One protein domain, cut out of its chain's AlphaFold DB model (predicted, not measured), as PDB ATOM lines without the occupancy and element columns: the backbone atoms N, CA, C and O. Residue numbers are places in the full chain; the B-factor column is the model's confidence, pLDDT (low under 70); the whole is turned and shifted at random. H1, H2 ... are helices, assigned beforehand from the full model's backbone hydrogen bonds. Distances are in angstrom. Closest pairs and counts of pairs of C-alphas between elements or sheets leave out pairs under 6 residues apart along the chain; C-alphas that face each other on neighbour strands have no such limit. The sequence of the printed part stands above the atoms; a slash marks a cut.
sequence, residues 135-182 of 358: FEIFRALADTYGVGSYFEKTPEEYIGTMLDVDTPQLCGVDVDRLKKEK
ATOM      1  N   PHE A 135      16.866 -37.920  14.885       89.62
ATOM      2  CA  PHE A 135      17.419 -36.790  15.626       89.62
ATOM      3  C   PHE A 135      18.604 -36.129  14.905       89.62
ATOM      4  O   PHE A 135      18.632 -34.911  14.752       89.62
ATOM      5  N   GLU A 136      19.582 -36.911  14.444       88.31
ATOM      6  CA  GLU A 136      20.746 -36.390  13.719       88.31
ATOM      7  C   GLU A 136      20.371 -35.831  12.344       88.31
ATOM      8  O   GLU A 136      20.955 -34.834  11.913       88.31
ATOM      9  N   ILE A 137      19.389 -36.441  11.671       88.12
ATOM     10  CA  ILE A 137      18.849 -35.950  10.398       88.12
ATOM     11  C   ILE A 137      18.204 -34.575  10.609       88.12
ATOM     12  O   ILE A 137      18.582 -33.607   9.945       88.12
ATOM     13  N   PHE A 138      17.280 -34.457  11.565       94.19
ATOM     14  CA  PHE A 138      16.584 -33.201  11.844       94.19
ATOM     15  C   PHE A 138      17.512 -32.124  12.396       94.19
ATOM     16  O   PHE A 138      17.370 -30.965  12.012       94.19
ATOM     17  N   ARG A 139      18.502 -32.486  13.217       93.06
ATOM     18  CA  ARG A 139      19.536 -31.551  13.670       93.06
ATOM     19  C   ARG A 139      20.338 -30.986  12.498       93.06
ATOM     20  O   ARG A 139      20.481 -29.772  12.398       93.06
ATOM     21  N   ALA A 140      20.812 -31.838  11.587       90.50
ATOM     22  CA  ALA A 140      21.569 -31.389  10.417       90.50
ATOM     23  C   ALA A 140      20.732 -30.485   9.490       90.50
ATOM     24  O   ALA A 140      21.235 -29.491   8.956       90.50
ATOM     25  N   LEU A 141      19.438 -30.788   9.329       94.88
ATOM     26  CA  LEU A 141      18.503 -29.915   8.617       94.88
ATOM     27  C   LEU A 141      18.323 -28.578   9.349       94.88
ATOM     28  O   LEU A 141      18.431 -27.525   8.727       94.88
ATOM     29  N   ALA A 142      18.106 -28.598  10.665       96.12
ATOM     30  CA  ALA A 142      17.930 -27.396  11.476       96.12
ATOM     31  C   ALA A 142      19.142 -26.458  11.393       96.12
ATOM     32  O   ALA A 142      18.964 -25.255  11.193       96.12
ATOM     33  N   ASP A 143      20.362 -26.998  11.460       94.88
ATOM     34  CA  ASP A 143      21.603 -26.240  11.260       94.88
ATOM     35  C   ASP A 143      21.635 -25.573   9.875       94.88
ATOM     36  O   ASP A 143      21.953 -24.388   9.757       94.88
ATOM     37  N   THR A 144      21.223 -26.298   8.830       95.62
ATOM     38  CA  THR A 144      21.160 -25.786   7.449       95.62
ATOM     39  C   THR A 144      20.178 -24.617   7.306       95.62
ATOM     40  O   THR A 144      20.462 -23.652   6.598       95.62
ATOM     41  N   TYR A 145      19.039 -24.672   8.000       97.00
ATOM     42  CA  TYR A 145      18.026 -23.611   8.000       97.00
ATOM     43  C   TYR A 145      18.294 -22.491   9.023       97.00
ATOM     44  O   TYR A 145      17.483 -21.574   9.145       97.00
ATOM     45  N   GLY A 146      19.413 -22.536   9.759       96.31
ATOM     46  CA  GLY A 146      19.755 -21.529  10.770       96.31
ATOM     47  C   GLY A 146      18.908 -21.598  12.046       96.31
ATOM     48  O   GLY A 146      18.861 -20.631  12.802       96.31
ATOM     49  N   VAL A 147      18.246 -22.731  12.295       96.81
ATOM     50  CA  VAL A 147      17.403 -23.002  13.477       96.81
ATOM     51  C   VAL A 147      17.965 -24.136  14.345       96.81
ATOM     52  O   VAL A 147      17.249 -24.748  15.136       96.81
ATOM     53  N   GLY A 148      19.266 -24.413  14.216       91.69
ATOM     54  CA  GLY A 148      19.982 -25.451  14.967       91.69
ATOM     55  C   GLY A 148      19.909 -25.304  16.489       91.69
ATOM     56  O   GLY A 148      20.054 -26.291  17.207       91.69
ATOM     57  N   SER A 149      19.590 -24.105  16.992       94.06
ATOM     58  CA  SER A 149      19.410 -23.840  18.424       94.06
ATOM     59  C   SER A 149      18.297 -24.674  19.075       94.06
ATOM     60  O   SER A 149      18.314 -24.909  20.281       94.06
ATOM     61  N   TYR A 150      17.344 -25.200  18.294       90.19
ATOM     62  CA  TYR A 150      16.343 -26.140  18.810       90.19
ATOM     63  C   TYR A 150      16.902 -27.535  19.130       90.19
ATOM     64  O   TYR A 150      16.211 -28.304  19.796       90.19
ATOM     65  N   PHE A 151      18.127 -27.853  18.692       93.38
ATOM     66  CA  PHE A 151      18.789 -29.163  18.791       93.38
ATOM     67  C   PHE A 151      20.133 -29.102  19.549       93.38
ATOM     68  O   PHE A 151      21.061 -29.863  19.265       93.38
ATOM     69  N   GLU A 152      20.261 -28.187  20.514       91.25
ATOM     70  CA  GLU A 152      21.513 -27.950  21.255       91.25
ATOM     71  C   GLU A 152      21.875 -29.065  22.243       91.25
ATOM     72  O   GLU A 152      23.052 -29.255  22.552       91.25
ATOM     73  N   LYS A 153      20.878 -29.811  22.726       92.19
ATOM     74  CA  LYS A 153      21.070 -30.890  23.695       92.19
ATOM     75  C   LYS A 153      21.370 -32.218  23.000       92.19
ATOM     76  O   LYS A 153      20.983 -32.468  21.861       92.19
ATOM     77  N   THR A 154      22.037 -33.114  23.706       90.75
ATOM     78  CA  THR A 154      22.141 -34.526  23.333       90.75
ATOM     79  C   THR A 154      20.780 -35.228  23.481       90.75
ATOM     80  O   THR A 154      19.940 -34.783  24.271       90.75
ATOM     81  N   PRO A 155      20.538 -36.356  22.782       90.12
ATOM     82  CA  PRO A 155      19.316 -37.143  22.968       90.12
ATOM     83  C   PRO A 155      19.045 -37.511  24.433       90.12
ATOM     84  O   PRO A 155      17.904 -37.489  24.880       90.12
ATOM     85  N   GLU A 156      20.097 -37.804  25.200       91.62
ATOM     86  CA  GLU A 156      19.982 -38.141  26.618       91.62
ATOM     87  C   GLU A 156      19.511 -36.957  27.473       91.62
ATOM     88  O   GLU A 156      18.639 -37.115  28.325       91.62
ATOM     89  N   GLU A 157      20.027 -35.757  27.220       93.25
ATOM     90  CA  GLU A 157      19.581 -34.538  27.904       93.25
ATOM     91  C   GLU A 157      18.131 -34.171  27.541       93.25
ATOM     92  O   GLU A 157      17.387 -33.660  28.385       93.25
ATOM     93  N   TYR A 158      17.689 -34.462  26.311       93.50
ATOM     94  CA  TYR A 158      16.273 -34.351  25.946       93.50
ATOM     95  C   TYR A 158      15.407 -35.352  26.706       93.50
ATOM     96  O   TYR A 158      14.376 -34.953  27.240       93.50
ATOM     97  N   ILE A 159      15.835 -36.612  26.824       92.81
ATOM     98  CA  ILE A 159      15.137 -37.613  27.647       92.81
ATOM     99  C   ILE A 159      15.057 -37.135  29.099       92.81
ATOM    100  O   ILE A 159      13.986 -37.190  29.694       92.81
ATOM    101  N   GLY A 160      16.146 -36.597  29.654       92.75
ATOM    102  CA  GLY A 160      16.139 -36.001  30.991       92.75
ATOM    103  C   GLY A 160      15.107 -34.881  31.126       92.75
ATOM    104  O   GLY A 160      14.346 -34.871  32.083       92.75
ATOM    105  N   THR A 161      15.004 -34.007  30.122       91.50
ATOM    106  CA  THR A 161      13.985 -32.943  30.091       91.50
ATOM    107  C   THR A 161      12.556 -33.509  30.021       91.50
ATOM    108  O   THR A 161      11.649 -32.941  30.613       91.50
ATOM    109  N   MET A 162      12.336 -34.623  29.313       90.12
ATOM    110  CA  MET A 162      11.024 -35.289  29.244       90.12
ATOM    111  C   MET A 162      10.637 -35.984  30.555       90.12
ATOM    112  O   MET A 162       9.452 -36.109  30.851       90.12
ATOM    113  N   LEU A 163      11.626 -36.464  31.315       90.25
ATOM    114  CA  LEU A 163      11.422 -37.088  32.623       90.25
ATOM    115  C   LEU A 163      11.244 -36.055  33.743       90.25
ATOM    116  O   LEU A 163      10.570 -36.349  34.727       90.25
ATOM    117  N   ASP A 164      11.799 -34.852  33.579       87.56
ATOM    118  CA  ASP A 164      11.669 -33.719  34.503       87.56
ATOM    119  C   ASP A 164      10.299 -33.030  34.369       87.56
ATOM    120  O   ASP A 164      10.170 -31.865  33.991       87.56
ATOM    121  N   VAL A 165       9.241 -33.796  34.627       84.38
ATOM    122  CA  VAL A 165       7.861 -33.315  34.651       84.38
ATOM    123  C   VAL A 165       7.245 -33.586  36.017       84.38
ATOM    124  O   VAL A 165       7.351 -34.686  36.562       84.38
ATOM    125  N   ASP A 166       6.569 -32.578  36.570       81.88
ATOM    126  CA  ASP A 166       5.880 -32.673  37.859       81.88
ATOM    127  C   ASP A 166       4.572 -33.460  37.705       81.88
ATOM    128  O   ASP A 166       3.475 -32.911  37.600       81.88
ATOM    129  N   THR A 167       4.711 -34.779  37.598       82.06
ATOM    130  CA  THR A 167       3.589 -35.702  37.495       82.06
ATOM    131  C   THR A 167       3.799 -36.870  38.459       82.06
ATOM    132  O   THR A 167       4.883 -37.461  38.485       82.06
ATOM    133  N   PRO A 168       2.772 -37.276  39.232       78.25
ATOM    134  CA  PRO A 168       2.892 -38.378  40.188       78.25
ATOM    135  C   PRO A 168       3.430 -39.688  39.587       78.25
ATOM    136  O   PRO A 168       4.051 -40.478  40.290       78.25
ATOM    137  N   GLN A 169       3.207 -39.911  38.289       79.06
ATOM    138  CA  GLN A 169       3.637 -41.096  37.549       79.06
ATOM    139  C   GLN A 169       5.158 -41.149  37.328       79.06
ATOM    140  O   GLN A 169       5.742 -42.226  37.287       79.06
ATOM    141  N   LEU A 170       5.822 -40.004  37.185       83.44
ATOM    142  CA  LEU A 170       7.270 -39.946  36.940       83.44
ATOM    143  C   LEU A 170       8.049 -39.490  38.177       83.44
ATOM    144  O   LEU A 170       9.259 -39.295  38.117       83.44
ATOM    145  N   CYS A 171       7.381 -39.398  39.331       82.62
ATOM    146  CA  CYS A 171       8.014 -39.057  40.596       82.62
ATOM    147  C   CYS A 171       9.178 -40.019  40.909       82.62
ATOM    148  O   CYS A 171       8.988 -41.224  41.092       82.62
ATOM    149  N   GLY A 172      10.394 -39.473  40.994       83.69
ATOM    150  CA  GLY A 172      11.613 -40.247  41.254       83.69
ATOM    151  C   GLY A 172      12.079 -41.106  40.072       83.69
ATOM    152  O   GLY A 172      12.792 -42.094  40.279       83.69
ATOM    153  N   VAL A 173      11.647 -40.791  38.850       89.00
ATOM    154  CA  VAL A 173      12.170 -41.370  37.611       89.00
ATOM    155  C   VAL A 173      13.148 -40.379  36.987       89.00
ATOM    156  O   VAL A 173      12.744 -39.331  36.502       89.00
ATOM    157  N   ASP A 174      14.431 -40.728  36.976       90.94
ATOM    158  CA  ASP A 174      15.480 -39.977  36.287       90.94
ATOM    159  C   ASP A 174      16.222 -40.867  35.275       90.94
ATOM    160  O   ASP A 174      15.993 -42.082  35.176       90.94
ATOM    161  N   VAL A 175      17.101 -40.247  34.484       92.56
ATOM    162  CA  VAL A 175      17.867 -40.932  33.434       92.56
ATOM    163  C   VAL A 175      18.755 -42.035  34.016       92.56
ATOM    164  O   VAL A 175      18.839 -43.121  33.436       92.56
ATOM    165  N   ASP A 176      19.387 -41.802  35.167       93.44
ATOM    166  CA  ASP A 176      20.306 -42.756  35.794       93.44
ATOM    167  C   ASP A 176      19.570 -44.004  36.288       93.44
ATOM    168  O   ASP A 176      19.987 -45.142  36.038       93.44
ATOM    169  N   ARG A 177      18.423 -43.806  36.938       91.38
ATOM    170  CA  ARG A 177      17.536 -44.875  37.377       91.38
ATOM    171  C   ARG A 177      16.993 -45.649  36.185       91.38
ATOM    172  O   ARG A 177      17.053 -46.879  36.200       91.38
ATOM    173  N   LEU A 178      16.531 -44.965  35.134       92.19
ATOM    174  CA  LEU A 178      16.044 -45.615  33.913       92.19
ATOM    175  C   LEU A 178      17.144 -46.457  33.256       92.19
ATOM    176  O   LEU A 178      16.911 -47.606  32.879       92.19
ATOM    177  N   LYS A 179      18.377 -45.944  33.192       92.50
ATOM    178  CA  LYS A 179      19.537 -46.693  32.693       92.50
ATOM    179  C   LYS A 179      19.855 -47.925  33.531       92.50
ATOM    180  O   LYS A 179      20.279 -48.935  32.960       92.50
ATOM    181  N   LYS A 180      19.687 -47.855  34.851       95.00
ATOM    182  CA  LYS A 180      19.955 -48.959  35.778       95.00
ATOM    183  C   LYS A 180      18.862 -50.029  35.742       95.00
ATOM    184  O   LYS A 180      19.180 -51.208  35.622       95.00
ATOM    185  N   GLU A 181      17.599 -49.624  35.846       92.62
ATOM    186  CA  GLU A 181      16.439 -50.521  35.957       92.62
ATOM    187  C   GLU A 181      15.935 -51.019  34.594       92.62
ATOM    188  O   GLU A 181      15.288 -52.061  34.534       92.62
ATOM    189  N   LYS A 182      16.276 -50.326  33.496       92.00
ATOM    190  CA  LYS A 182      15.884 -50.585  32.091       92.00
ATOM    191  C   LYS A 182      14.396 -50.426  31.796       92.00
ATOM    192  O   LYS A 182      14.044 -49.932  30.731       92.00
TER     193      LYS A 182
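This is residues 135 to 182 of the 358 residues of an uncharacterized protein of bacterium TMED88 (UniProt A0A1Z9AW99). What shape do these atoms make? The printed part is an open, stretched row of four short helices in two pairs, H1 with H2 at one end and H3 with H4 toward the other. The link of residues 164 to 174 swings out in a wide loop beyond H3 before the backbone comes back to H4, which stands crosswise to H3. What is it built of, and how large is it? Its 48 residues include four named helices, in the order H1, H2, H3, H4, and no named strand; the class is all helix. It is only just loose, close to extended, with a radius of gyration of the C-alphas of 13.9 A, and its flat outline spans 38 by 21 by 11 A.

What does the first helix meet? H1, residues 135 to 144, touches H2, residues 148 to 151, and their closest C-alphas, those of Ala 142 and Gly 148, are 4.5 A apart. H1 is close to but not clearly touching H3, residues 155 to 163; their closest C-alphas, those of Phe 135 and Pro 155, are 7.6 A apart, and their lines stand about perpendicular, only just, at 73 degrees. Where does the last helix stand? H4, residues 175 to 181, touches H3, with the C-alphas of Gly 160 and Val 175 the closest at 5.8 A, about perpendicular at 86 degrees. Which pairs stay apart? H1 and H4, H2 and H4, and H2 and H3 are apart. What do the backbone N and O atoms show? In H1, H3 and H4 every O i to N i+4 pair is within hydrogen-bond range, while H2 is too short for such a pair and has its 1 pair of O i and N i+3 within range.

Where does the printed part begin? H1 starts at C-alpha 135 at (17.419, -36.790, 15.626) and is 14.2 A long from first to last C-alpha; H2 is 5.5 A long. Where are the later helices? H3 starts at C-alpha 155 at (19.316, -37.143, 22.968) and is 12.5 A long. H4 is 10.0 A long and ends at C-alpha 181 at (16.439, -50.521, 35.957).

How far does the whole reach? The two C-alphas farthest apart, those of Thr 144 and Pro 168, are 39.5 A apart, and those of Phe 135 and Lys 182, the first and last printed, are 21.5 A apart. Which links are long? H3 to H4 is a long link of 11 residues, while H1 to H2 and H2 to H3 are tight links of 3 residues each. Is there a cut or a place of low confidence? The printed part has no cut, its mean pLDDT is 90.6, and no printed residue is under 70.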